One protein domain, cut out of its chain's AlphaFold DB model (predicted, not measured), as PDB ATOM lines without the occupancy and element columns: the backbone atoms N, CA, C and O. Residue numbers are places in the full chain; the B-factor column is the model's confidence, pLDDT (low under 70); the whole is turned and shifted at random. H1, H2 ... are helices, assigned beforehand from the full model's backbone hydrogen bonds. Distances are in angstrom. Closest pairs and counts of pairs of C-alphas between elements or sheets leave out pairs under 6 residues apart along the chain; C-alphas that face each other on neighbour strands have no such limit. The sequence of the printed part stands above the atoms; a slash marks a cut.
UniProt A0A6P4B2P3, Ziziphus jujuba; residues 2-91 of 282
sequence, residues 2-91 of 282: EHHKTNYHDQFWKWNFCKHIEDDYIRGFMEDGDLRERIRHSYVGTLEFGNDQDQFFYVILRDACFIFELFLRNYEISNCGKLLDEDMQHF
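AT A GLANCE: This is residues 2 to 91 of the 282 residues of a protein of Ziziphus jujuba (UniProt A0A6P4B2P3). One long helix, H5, runs most of the length of a loose, elongated frame, with H1 crossing its middle at a steep angle. From H1 the chain passes to the short helix H2 and then goes back along the length through H3 to H4, leaving much of the space between this row and H5 open; residues 41 to 52 make a wide loop at the H4 end, and beyond the far end of H5 residues 79 to 84 fold back to the short helix H6, near H2. The printed part has 90 residues with six named helices, H1 to H6 in that order, and no named strand, and its class is all helix. It is only just loose, close to compact, with a radius of gyration of the C-alphas of 15.0 A, and its C-alphas span 44 by 25 by 19 A.

HOW THE PARTS SIT: H1, residues 2 to 12, touches H5, residues 53 to 78, with 18 pairs of C-alphas within 8 A. The closest C-alphas of the two, those of His 9 and Cys 65, are 5.2 A apart, and H5 touches H1 with residues 62 to 70 alone. Their lines stand at a steep tilt of 68 degrees, only just short of about perpendicular, and they run the same way. H2, residues 16 to 20, is close to H1 but not clearly touching it, with the closest C-alphas, those of Phe 12 and Cys 18, 7.6 A apart. H3, residues 23 to 31, is close to H5 but not clearly touching it: the closest C-alphas, those of Met 30 and Phe 57, are 7.2 A apart. H3 and H5 run opposite ways at a steep tilt of 64 degrees. H4, residues 33 to 40, is about perpendicular to H3, at 89 degrees; the two are close but not clearly touching, with the closest C-alphas, those of Met 30 and Arg 36, 5.8 A apart. H4 and H5 are near each other, with 6 pairs of C-alphas within 10 A. H6, residues 85 to 89, and H2 only just touch, with 3 pairs of C-alphas within 8 A; the closest C-alphas, those of Phe 17 and Asp 85, are 6.7 A apart. Among the pairs that stay apart are H1 and H4, H2 and H5, and H5 and H6. In H1, H3, H4, H5 and H6 every pair of O i and N i+4 is within hydrogen-bond range; in H2 it is 0 of 1, beside 2 of 2 pairs of O i and N i+3.

IN THESE COORDINATES: H1 begins at C-alpha 2, at (41.226, 5.336, -4.005), and measures 15.2 A from first to last C-alpha. H2 measures 8.0 A, H3 12.3 A and H4 10.5 A. H5, with 26 residues the longest helix, measures 37.7 A, from C-alpha 53 at (34.398, 23.106, -1.465) to C-alpha 78 at (59.914, 3.206, -20.881). H6 measures 6.6 A and ends at C-alpha 89, at (62.759, 22.479, -17.460).

THE WHOLE: The two C-alphas farthest apart are those of Asn 51 and Cys 80, at 45.4 A, and the first and last printed C-alphas, of Glu 2 and Phe 91, are 29.1 A apart. The printed part has no cut. The links from H1 to H2, H2 to H3 and H3 to H4 are tight, the link from H5 to H6 is short with 6 residues, and the link from H4 to H5 is long with 12. The mean pLDDT of the printed part is 76.0; residues 44 to 51, residue 53 and residues 77 to 90 are under 70.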
ATOM      1  N   GLU A   2      40.863   4.109  -4.745       73.31
ATOM      2  CA  GLU A   2      41.226   5.336  -4.005       73.31
ATOM      3  C   GLU A   2      42.518   5.240  -3.174       73.31
ATOM      4  O   GLU A   2      43.341   6.147  -3.219       73.31
ATOM      5  N   HIS A   3      42.778   4.106  -2.514       76.69
ATOM      6  CA  HIS A   3      44.039   3.894  -1.786       76.69
ATOM      7  C   HIS A   3      45.287   3.945  -2.695       76.69
ATOM      8  O   HIS A   3      46.337   4.435  -2.284       76.69
ATOM      9  N   HIS A   4      45.178   3.490  -3.951       75.19
ATOM     10  CA  HIS A   4      46.284   3.588  -4.911       75.19
ATOM     11  C   HIS A   4      46.526   5.035  -5.333       75.19
ATOM     12  O   HIS A   4      47.679   5.455  -5.397       75.19
ATOM     13  N   LYS A   5      45.458   5.812  -5.552       81.31
ATOM     14  CA  LYS A   5      45.575   7.236  -5.874       81.31
ATOM     15  C   LYS A   5      46.269   8.017  -4.759       81.31
ATOM     16  O   LYS A   5      47.110   8.852  -5.063       81.31
ATOM     17  N   THR A   6      45.991   7.706  -3.489       82.50
ATOM     18  CA  THR A   6      46.685   8.328  -2.346       82.50
ATOM     19  C   THR A   6      48.192   8.084  -2.386       82.50
ATOM     20  O   THR A   6      48.959   9.029  -2.259       82.50
ATOM     21  N   ASN A   7      48.634   6.849  -2.646       83.81
ATOM     22  CA  ASN A   7      50.069   6.573  -2.753       83.81
ATOM     23  C   ASN A   7      50.704   7.365  -3.908       83.81
ATOM     24  O   ASN A   7      51.729   8.002  -3.718       83.81
ATOM     25  N   TYR A   8      50.085   7.382  -5.092       82.88
ATOM     26  CA  TYR A   8      50.605   8.141  -6.239       82.88
ATOM     27  C   TYR A   8      50.638   9.648  -5.974       82.88
ATOM     28  O   TYR A   8      51.614  10.302  -6.323       82.88
ATOM     29  N   HIS A   9      49.616  10.185  -5.310       85.25
ATOM     30  CA  HIS A   9      49.596  11.569  -4.857       85.25
ATOM     31  C   HIS A   9      50.806  11.880  -3.964       85.25
ATOM     32  O   HIS A   9      51.541  12.826  -4.230       85.25
ATOM     33  N   ASP A  10      51.081  11.046  -2.961       85.25
ATOM     34  CA  ASP A  10      52.210  11.263  -2.050       85.25
ATOM     35  C   ASP A  10      53.570  11.115  -2.747       85.25
ATOM     36  O   ASP A  10      54.555  11.712  -2.315       85.25
ATOM     37  N   GLN A  11      53.656  10.314  -3.813       84.62
ATOM     38  CA  GLN A  11      54.868  10.209  -4.630       84.62
ATOM     39  C   GLN A  11      55.046  11.424  -5.544       84.62
ATOM     40  O   GLN A  11      56.163  11.926  -5.642       84.62
ATOM     41  N   PHE A  12      53.962  11.934  -6.138       85.38
ATOM     42  CA  PHE A  12      53.984  13.118  -6.997       85.38
ATOM     43  C   PHE A  12      54.631  14.313  -6.282       85.38
ATOM     44  O   PHE A  12      55.524  14.967  -6.807       85.38
ATOM     45  N   TRP A  13      54.277  14.544  -5.020       85.44
ATOM     46  CA  TRP A  13      54.834  15.656  -4.245       85.44
ATOM     47  C   TRP A  13      56.301  15.484  -3.826       85.44
ATOM     48  O   TRP A  13      56.912  16.434  -3.334       85.44
ATOM     49  N   LYS A  14      56.905  14.305  -4.025       85.69
ATOM     50  CA  LYS A  14      58.342  14.091  -3.771       85.69
ATOM     51  C   LYS A  14      59.223  14.593  -4.907       85.69
ATOM     52  O   LYS A  14      60.432  14.718  -4.709       85.69
ATOM     53  N   TRP A  15      58.652  14.862  -6.080       78.81
ATOM     54  CA  TRP A  15      59.405  15.399  -7.201       78.81
ATOM     55  C   TRP A  15      59.888  16.823  -6.905       78.81
ATOM     56  O   TRP A  15      59.169  17.640  -6.330       78.81
ATOM     57  N   ASN A  16      61.120  17.154  -7.297       76.00
ATOM     58  CA  ASN A  16      61.708  18.450  -6.944       76.00
ATOM     59  C   ASN A  16      60.981  19.628  -7.605       76.00
ATOM     60  O   ASN A  16      60.839  20.663  -6.960       76.00
ATOM     61  N   PHE A  17      60.479  19.483  -8.836       75.62
ATOM     62  CA  PHE A  17      59.714  20.547  -9.501       75.62
ATOM     63  C   PHE A  17      58.418  20.907  -8.755       75.62
ATOM     64  O   PHE A  17      57.976  22.054  -8.818       75.62
ATOM     65  N   CYS A  18      57.839  19.970  -7.995       79.69
ATOM     66  CA  CYS A  18      56.647  20.223  -7.187       79.69
ATOM     67  C   CYS A  18      56.907  21.194  -6.031       79.69
ATOM     68  O   CYS A  18      55.969  21.818  -5.549       79.69
ATOM     69  N   LYS A  19      58.168  21.391  -5.621       79.69
ATOM     70  CA  LYS A  19      58.546  22.347  -4.563       79.69
ATOM     71  C   LYS A  19      58.239  23.801  -4.922       79.69
ATOM     72  O   LYS A  19      58.219  24.647  -4.035       79.69
ATOM     73  N   HIS A  20      58.043  24.089  -6.207       77.62
ATOM     74  CA  HIS A  20      57.701  25.418  -6.712       77.62
ATOM     75  C   HIS A  20      56.198  25.591  -6.964       77.62
ATOM     76  O   HIS A  20      55.783  26.644  -7.440       77.62
ATOM     77  N   ILE A  21      55.388  24.565  -6.693       80.12
ATOM     78  CA  ILE A  21      53.940  24.623  -6.861       80.12
ATOM     79  C   ILE A  21      53.331  25.135  -5.554       80.12
ATOM     80  O   ILE A  21      53.419  24.478  -4.519       80.12
ATOM     81  N   GLU A  22      52.719  26.314  -5.608       79.62
ATOM     82  CA  GLU A  22      52.027  26.918  -4.469       79.62
ATOM     83  C   GLU A  22      50.592  26.376  -4.378       79.62
ATOM     84  O   GLU A  22      49.845  26.425  -5.357       79.62
ATOM     85  N   ASP A  23      50.189  25.873  -3.205       76.94
ATOM     86  CA  ASP A  23      48.831  25.338  -2.986       76.94
ATOM     87  C   ASP A  23      47.757  26.412  -3.243       76.94
ATOM     88  O   ASP A  23      46.742  26.149  -3.889       76.94
ATOM     89  N   ASP A  24      48.048  27.658  -2.855       80.50
ATOM     90  CA  ASP A  24      47.188  28.824  -3.084       80.50
ATOM     91  C   ASP A  24      46.970  29.110  -4.577       80.50
ATOM     92  O   ASP A  24      45.880  29.520  -4.979       80.50
ATOM     93  N   TYR A  25      47.969  28.845  -5.426       82.06
ATOM     94  CA  TYR A  25      47.830  28.997  -6.874       82.06
ATOM     95  C   TYR A  25      46.850  27.969  -7.452       82.06
ATOM     96  O   TYR A  25      45.984  28.319  -8.257       82.06
ATOM     97  N   ILE A  26      46.957  26.704  -7.030       79.81
ATOM     98  CA  ILE A  26      46.042  25.643  -7.472       79.81
ATOM     99  C   ILE A  26      44.626  25.940  -6.974       79.81
ATOM    100  O   ILE A  26      43.662  25.831  -7.734       79.81
ATOM    101  N   ARG A  27      44.500  26.349  -5.709       81.06
ATOM    102  CA  ARG A  27      43.218  26.703  -5.101       81.06
ATOM    103  C   ARG A  27      42.560  27.860  -5.845       81.06
ATOM    104  O   ARG A  27      41.428  27.704  -6.295       81.06
ATOM    105  N   GLY A  28      43.295  28.943  -6.095       83.38
ATOM    106  CA  GLY A  28      42.809  30.083  -6.873       83.38
ATOM    107  C   GLY A  28      42.406  29.709  -8.303       83.38
ATOM    108  O   GLY A  28      41.382  30.175  -8.799       83.38
ATOM    109  N   PHE A  29      43.142  28.803  -8.956       78.94
ATOM    110  CA  PHE A  29      42.766  28.277 -10.273       78.94
ATOM    111  C   PHE A  29      41.428  27.519 -10.241       78.94
ATOM    112  O   PHE A  29      40.640  27.614 -11.175       78.94
ATOM    113  N   MET A  30      41.143  26.790  -9.160       75.06
ATOM    114  CA  MET A  30      39.917  25.997  -8.990       75.06
ATOM    115  C   MET A  30      38.749  26.785  -8.373       75.06
ATOM    116  O   MET A  30      37.623  26.280  -8.284       75.06
ATOM    117  N   GLU A  31      38.996  28.012  -7.923       78.19
ATOM    118  CA  GLU A  31      37.987  28.967  -7.455       78.19
ATOM    119  C   GLU A  31      37.298  29.731  -8.586       78.19
ATOM    120  O   GLU A  31      36.219  30.281  -8.366       78.19
ATOM    121  N   ASP A  32      37.835  29.680  -9.808       81.06
ATOM    122  CA  ASP A  32      37.129  30.139 -11.004       81.06
ATOM    123  C   ASP A  32      35.812  29.353 -11.175       81.06
ATOM    124  O   ASP A  32      35.809  28.140 -11.403       81.06
ATOM    125  N   GLY A  33      34.681  30.048 -11.012       75.62
ATOM    126  CA  GLY A  33      33.352  29.435 -10.968       75.62
ATOM    127  C   GLY A  33      32.960  28.723 -12.264       75.62
ATOM    128  O   GLY A  33      32.392  27.630 -12.214       75.62
ATOM    129  N   ASP A  34      33.322  29.285 -13.419       81.56
ATOM    130  CA  ASP A  34      33.018  28.686 -14.720       81.56
ATOM    131  C   ASP A  34      33.861  27.426 -14.947       81.56
ATOM    132  O   ASP A  34      33.363  26.397 -15.418       81.56
ATOM    133  N   LEU A  35      35.146  27.470 -14.589       79.75
ATOM    134  CA  LEU A  35      36.029  26.312 -14.689       79.75
ATOM    135  C   LEU A  35      35.610  25.197 -13.726       79.75
ATOM    136  O   LEU A  35      35.568  24.029 -14.119       79.75
ATOM    137  N   ARG A  36      35.269  25.552 -12.487       77.62
ATOM    138  CA  ARG A  36      34.800  24.623 -11.454       77.62
ATOM    139  C   ARG A  36      33.584  23.837 -11.926       77.62
ATOM    140  O   ARG A  36      33.586  22.606 -11.852       77.62
ATOM    141  N   GLU A  37      32.584  24.527 -12.463       79.50
ATOM    142  CA  GLU A  37      31.383  23.878 -12.984       79.50
ATOM    143  C   GLU A  37      31.699  22.985 -14.186       79.50
ATOM    144  O   GLU A  37      31.218  21.854 -14.262       79.50
ATOM    145  N   ARG A  38      32.579  23.413 -15.097       83.12
ATOM    146  CA  ARG A  38      33.022  22.557 -16.211       83.12
ATOM    147  C   ARG A  38      33.711  21.278 -15.736       83.12
ATOM    148  O   ARG A  38      33.456  20.206 -16.289       83.12
ATOM    149  N   ILE A  39      34.570  21.371 -14.722       79.94
ATOM    150  CA  ILE A  39      35.235  20.197 -14.147       79.94
ATOM    151  C   ILE A  39      34.200  19.285 -13.490       79.94
ATOM    152  O   ILE A  39      34.224  18.080 -13.726       79.94
ATOM    153  N   ARG A  40      33.245  19.843 -12.739       78.19
ATOM    154  CA  ARG A  40      32.176  19.073 -12.089       78.19
ATOM    155  C   ARG A  40      31.374  18.241 -13.091       78.19
ATOM    156  O   ARG A  40      31.145  17.062 -12.847       78.19
ATOM    157  N   HIS A  41      31.033  18.818 -14.244       81.19
ATOM    158  CA  HIS A  41      30.329  18.117 -15.327       81.19
ATOM    159  C   HIS A  41      31.181  17.065 -16.060       81.19
ATOM    160  O   HIS A  41      30.640  16.278 -16.832       81.19
ATOM    161  N   SER A  42      32.499  17.034 -15.840       80.56
ATOM    162  CA  SER A  42      33.393  16.036 -16.444       80.56
ATOM    163  C   SER A  42      33.398  14.700 -15.687       80.56
ATOM    164  O   SER A  42      33.878  13.700 -16.220       80.56
ATOM    165  N   TYR A  43      32.856  14.655 -14.466       78.94
ATOM    166  CA  TYR A  43      32.703  13.423 -13.693       78.94
ATOM    167  C   TYR A  43      31.336  12.785 -13.978       78.94
ATOM    168  O   TYR A  43      30.307  13.451 -13.970       78.94
ATOM    169  N   VAL A  44      31.323  11.467 -14.204       68.25
ATOM    170  CA  VAL A  44      30.127  10.682 -14.591       68.25
ATOM    171  C   VAL A  44      29.051  10.601 -13.485       68.25
ATOM    172  O   VAL A  44      27.964  10.081 -13.719       68.25
ATOM    173  N   GLY A  45      29.303  11.148 -12.294       66.44
ATOM    174  CA  GLY A  45      28.347  11.185 -11.188       66.44
ATOM    175  C   GLY A  45      28.171  12.587 -10.617       66.44
ATOM    176  O   GLY A  45      29.102  13.394 -10.618       66.44
ATOM    177  N   THR A  46      26.982  12.867 -10.078       62.97
ATOM    178  CA  THR A  46      26.758  14.055  -9.255       62.97
ATOM    179  C   THR A  46      27.570  13.884  -7.982       62.97
ATOM    180  O   THR A  46      27.236  13.091  -7.109       62.97
ATOM    181  N   LEU A  47      28.687  14.594  -7.903       64.62
ATOM    182  CA  LEU A  47      29.475  14.666  -6.689       64.62
ATOM    183  C   LEU A  47      28.638  15.420  -5.643       64.62
ATOM    184  O   LEU A  47      28.561  16.651  -5.655       64.62
ATOM    185  N   GLU A  48      27.917  14.677  -4.802       61.22
ATOM    186  CA  GLU A  48      27.095  15.204  -3.708       61.22
ATOM    187  C   GLU A  48      27.989  15.613  -2.527       61.22
ATOM    188  O   GLU A  48      27.875  15.100  -1.422       61.22
ATOM    189  N   PHE A  49      28.913  16.547  -2.754       62.97
ATOM    190  CA  PHE A  49      29.765  17.093  -1.690       62.97
ATOM    191  C   PHE A  49      29.064  18.172  -0.848       62.97
ATOM    192  O   PHE A  49      29.677  18.799   0.011       62.97
ATOM    193  N   GLY A  50      27.773  18.432  -1.080       60.09
ATOM    194  CA  GLY A  50      27.095  19.580  -0.476       60.09
ATOM    195  C   GLY A  50      27.832  20.892  -0.789       60.09
ATOM    196  O   GLY A  50      28.290  21.091  -1.914       60.09
ATOM    197  N   ASN A  51      27.962  21.773   0.208       61.69
ATOM    198  CA  ASN A  51      28.757  23.009   0.128       61.69
ATOM    199  C   ASN A  51      30.243  22.805   0.506       61.69
ATOM    200  O   ASN A  51      30.947  23.794   0.710       61.69
ATOM    201  N   ASP A  52      30.731  21.564   0.628       73.56
ATOM    202  CA  ASP A  52      32.122  21.280   1.004       73.56
ATOM    203  C   ASP A  52      33.057  21.466  -0.204       73.56
ATOM    204  O   ASP A  52      33.324  20.556  -0.996       73.56
ATOM    205  N   GLN A  53      33.511  22.708  -0.373       69.81
ATOM    206  CA  GLN A  53      34.398  23.106  -1.465       69.81
ATOM    207  C   GLN A  53      35.790  22.473  -1.346       69.81
ATOM    208  O   GLN A  53      36.427  22.211  -2.369       69.81
ATOM    209  N   ASP A  54      36.237  22.182  -0.124       76.38
ATOM    210  CA  ASP A  54      37.540  21.575   0.129       76.38
ATOM    211  C   ASP A  54      37.557  20.112  -0.323       76.38
ATOM    212  O   ASP A  54      38.508  19.677  -0.973       76.38
ATOM    213  N   GLN A  55      36.486  19.351  -0.081       79.75
ATOM    214  CA  GLN A  55      36.399  17.969  -0.571       79.75
ATOM    215  C   GLN A  55      36.448  17.874  -2.097       79.75
ATOM    216  O   GLN A  55      37.180  17.041  -2.636       79.75
ATOM    217  N   PHE A  56      35.713  18.740  -2.800       78.50
ATOM    218  CA  PHE A  56      35.748  18.778  -4.264       78.50
ATOM    219  C   PHE A  56      37.156  19.098  -4.785       78.50
ATOM    220  O   PHE A  56      37.645  18.432  -5.702       78.50
ATOM    221  N   PHE A  57      37.830  20.066  -4.155       80.81
ATOM    222  CA  PHE A  57      39.215  20.416  -4.459       80.81
ATOM    223  C   PHE A  57      40.154  19.212  -4.304       80.81
ATOM    224  O   PHE A  57      40.867  18.861  -5.247       80.81
ATOM    225  N   TYR A  58      40.108  18.525  -3.160       83.94
ATOM    226  CA  TYR A  58      40.994  17.391  -2.886       83.94
ATOM    227  C   TYR A  58      40.783  16.210  -3.831       83.94
ATOM    228  O   TYR A  58      41.752  15.530  -4.173       83.94
ATOM    229  N   VAL A  59      39.546  15.952  -4.264       84.38
ATOM    230  CA  VAL A  59      39.257  14.875  -5.223       84.38
ATOM    231  C   VAL A  59      39.910  15.165  -6.570       84.38
ATOM    232  O   VAL A  59      40.619  14.312  -7.101       84.38
ATOM    233  N   ILE A  60      39.748  16.382  -7.087       84.50
ATOM    234  CA  ILE A  60      40.351  16.767  -8.367       84.50
ATOM    235  C   ILE A  60      41.871  16.801  -8.267       84.50
ATOM    236  O   ILE A  60      42.542  16.282  -9.157       84.50
ATOM    237  N   LEU A  61      42.420  17.383  -7.197       84.94
ATOM    238  CA  LEU A  61      43.865  17.450  -7.005       84.94
ATOM    239  C   LEU A  61      44.470  16.046  -6.947       84.94
ATOM    240  O   LEU A  61      45.452  15.764  -7.628       84.94
ATOM    241  N   ARG A  62      43.847  15.132  -6.195       87.00
ATOM    242  CA  ARG A  62      44.289  13.738  -6.104       87.00
ATOM    243  C   ARG A  62      44.245  13.037  -7.457       87.00
ATOM    244  O   ARG A  62      45.206  12.349  -7.799       87.00
ATOM    245  N   ASP A  63      43.171  13.213  -8.219       86.12
ATOM    246  CA  ASP A  63      43.030  12.604  -9.542       86.12
ATOM    247  C   ASP A  63      44.043  13.182 -10.536       86.12
ATOM    248  O   ASP A  63      44.672  12.427 -11.279       86.12
ATOM    249  N   ALA A  64      44.291  14.493 -10.493       84.88
ATOM    250  CA  ALA A  64      45.318  15.145 -11.297       84.88
ATOM    251  C   ALA A  64      46.721  14.618 -10.954       84.88
ATOM    252  O   ALA A  64      47.431  14.160 -11.849       84.88
ATOM    253  N   CYS A  65      47.104  14.615  -9.672       87.00
ATOM    254  CA  CYS A  65      48.391  14.081  -9.218       87.00
ATOM    255  C   CYS A  65      48.555  12.609  -9.601       87.00
ATOM    256  O   CYS A  65      49.619  12.217 -10.072       87.00
ATOM    257  N   PHE A  66      47.502  11.799  -9.454       87.31
ATOM    258  CA  PHE A  66      47.515  10.401  -9.876       87.31
ATOM    259  C   PHE A  66      47.796  10.262 -11.374       87.31
ATOM    260  O   PHE A  66      48.658   9.473 -11.756       87.31
ATOM    261  N   ILE A  67      47.104  11.033 -12.219       85.38
ATOM    262  CA  ILE A  67      47.294  10.994 -13.672       85.38
ATOM    263  C   ILE A  67      48.722  11.416 -14.037       85.38
ATOM    264  O   ILE A  67      49.391  10.701 -14.781       85.38
ATOM    265  N   PHE A  68      49.216  12.537 -13.504       84.44
ATOM    266  CA  PHE A  68      50.576  12.998 -13.795       84.44
ATOM    267  C   PHE A  68      51.632  11.999 -13.326       84.44
ATOM    268  O   PHE A  68      52.511  11.646 -14.106       84.44
ATOM    269  N   GLU A  69      51.517  11.485 -12.104       86.25
ATOM    270  CA  GLU A  69      52.434  10.476 -11.574       86.25
ATOM    271  C   GLU A  69      52.397   9.179 -12.397       86.25
ATOM    272  O   GLU A  69      53.436   8.562 -12.629       86.25
ATOM    273  N   LEU A  70      51.222   8.773 -12.891       83.12
ATOM    274  CA  LEU A  70      51.094   7.629 -13.792       83.12
ATOM    275  C   LEU A  70      51.866   7.860 -15.099       83.12
ATOM    276  O   LEU A  70      52.620   6.981 -15.518       83.12
ATOM    277  N   PHE A  71      51.728   9.038 -15.718       80.62
ATOM    278  CA  PHE A  71      52.476   9.394 -16.929       80.62
ATOM    279  C   PHE A  71      53.988   9.475 -16.677       80.62
ATOM    280  O   PHE A  71      54.760   8.939 -17.473       80.62
ATOM    281  N   LEU A  72      54.412  10.089 -15.569       79.25
ATOM    282  CA  LEU A  72      55.824  10.211 -15.192       79.25
ATOM    283  C   LEU A  72      56.462   8.836 -14.975       79.25
ATOM    284  O   LEU A  72      57.517   8.546 -15.532       79.25
ATOM    285  N   ARG A  73      55.787   7.940 -14.249       77.50
ATOM    286  CA  ARG A  73      56.264   6.564 -14.052       77.50
ATOM    287  C   ARG A  73      56.313   5.776 -15.349       77.50
ATOM    288  O   ARG A  73      57.269   5.039 -15.569       77.50
ATOM    289  N   ASN A  74      55.304   5.919 -16.209       74.38
ATOM    290  CA  ASN A  74      55.313   5.247 -17.505       74.38
ATOM    291  C   ASN A  74      56.504   5.708 -18.358       74.38
ATOM    292  O   ASN A  74      57.134   4.894 -19.035       74.38
ATOM    293  N   TYR A  75      56.854   6.993 -18.274       71.12
ATOM    294  CA  TYR A  75      58.054   7.529 -18.903       71.12
ATOM    295  C   TYR A  75      59.343   6.930 -18.319       71.12
ATOM    296  O   TYR A  75      60.188   6.476 -19.087       71.12
ATOM    297  N   GLU A  76      59.493   6.883 -16.990       70.94
ATOM    298  CA  GLU A  76      60.679   6.292 -16.341       70.94
ATOM    299  C   GLU A  76      60.857   4.809 -16.698       70.94
ATOM    300  O   GLU A  76      61.966   4.362 -16.997       70.94
ATOM    301  N   ILE A  77      59.757   4.046 -16.710       65.50
ATOM    302  CA  ILE A  77      59.754   2.626 -17.086       65.50
ATOM    303  C   ILE A  77      60.175   2.461 -18.550       65.50
ATOM    304  O   ILE A  77      60.975   1.581 -18.860       65.50
ATOM    305  N   SER A  78      59.657   3.310 -19.440       60.59
ATOM    306  CA  SER A  78      59.914   3.206 -20.881       60.59
ATOM    307  C   SER A  78      61.332   3.625 -21.272       60.59
ATOM    308  O   SER A  78      61.857   3.101 -22.247       60.59
ATOM    309  N   ASN A  79      61.972   4.519 -20.508       57.31
ATOM    310  CA  ASN A  79      63.310   5.047 -20.813       57.31
ATOM    311  C   ASN A  79      64.415   4.545 -19.863       57.31
ATOM    312  O   ASN A  79      65.524   5.066 -19.882       57.31
ATOM    313  N   CYS A  80      64.139   3.529 -19.032       50.47
ATOM    314  CA  CYS A  80      65.123   2.845 -18.178       50.47
ATOM    315  C   CYS A  80      65.983   3.790 -17.298       50.47
ATOM    316  O   CYS A  80      67.129   3.470 -16.969       50.47
ATOM    317  N   GLY A  81      65.433   4.939 -16.894       57.38
ATOM    318  CA  GLY A  81      66.150   5.994 -16.181       57.38
ATOM    319  C   GLY A  81      65.204   6.906 -15.401       57.38
ATOM    320  O   GLY A  81      64.027   7.029 -15.740       57.38
ATOM    321  N   LYS A  82      65.716   7.524 -14.331       59.22
ATOM    322  CA  LYS A  82      64.962   8.530 -13.572       59.22
ATOM    323  C   LYS A  82      64.830   9.789 -14.416       59.22
ATOM    324  O   LYS A  82      65.833  10.258 -14.950       59.22
ATOM    325  N   LEU A  83      63.625  10.341 -14.501       62.81
ATOM    326  CA  LEU A  83      63.413  11.647 -15.117       62.81
ATOM    327  C   LEU A  83      64.189  12.686 -14.290       62.81
ATOM    328  O   LEU A  83      63.989  12.799 -13.079       62.81
ATOM    329  N   LEU A  84      65.132  13.391 -14.912       62.94
ATOM    330  CA  LEU A  84      65.924  14.404 -14.217       62.94
ATOM    331  C   LEU A  84      65.153  15.727 -14.198       62.94
ATOM    332  O   LEU A  84      64.406  16.033 -15.123       62.94
ATOM    333  N   ASP A  85      65.367  16.563 -13.182       60.75
ATOM    334  CA  ASP A  85      64.737  17.895 -13.128       60.75
ATOM    335  C   ASP A  85      65.087  18.761 -14.347       60.75
ATOM    336  O   ASP A  85      64.299  19.604 -14.773       60.75
ATOM    337  N   GLU A  86      66.259  18.527 -14.940       63.75
ATOM    338  CA  GLU A  86      66.689  19.153 -16.191       63.75
ATOM    339  C   GLU A  86      65.759  18.796 -17.362       63.75
ATOM    340  O   GLU A  86      65.438  19.664 -18.172       63.75
ATOM    341  N   ASP A  87      65.242  17.562 -17.423       65.25
ATOM    342  CA  ASP A  87      64.301  17.141 -18.468       65.25
ATOM    343  C   ASP A  87      62.974  17.897 -18.390       65.25
ATOM    344  O   ASP A  87      62.360  18.183 -19.420       65.25
ATOM    345  N   MET A  88      62.556  18.262 -17.176       66.75
ATOM    346  CA  MET A  88      61.300  18.966 -16.930       66.75
ATOM    347  C   MET A  88      61.372  20.457 -17.230       66.75
ATOM    348  O   MET A  88      60.375  21.041 -17.654       66.75
ATOM    349  N   GLN A  89      62.547  21.075 -17.084       65.56
ATOM    350  CA  GLN A  89      62.759  22.479 -17.460       65.56
ATOM    351  C   GLN A  89      62.548  22.725 -18.962       65.56
ATOM    352  O   GLN A  89      62.315  23.857 -19.386       65.56
ATOM    353  N   HIS A  90      62.610  21.670 -19.777       67.62
ATOM    354  CA  HIS A  90      62.391  21.746 -21.215       67.62
ATOM    355  C   HIS A  90      60.921  21.661 -21.628       67.62
ATOM    356  O   HIS A  90      60.612  21.923 -22.797       67.62
ATOM    357  N   PHE A  91      60.009  21.329 -20.706       73.31
ATOM    358  CA  PHE A  91      58.595  21.291 -21.042       73.31
ATOM    359  C   PHE A  91      58.080  22.701 -21.301       73.31
ATOM    360  O   PHE A  91      58.049  23.576 -20.437       73.31
TER     361      PHE A  91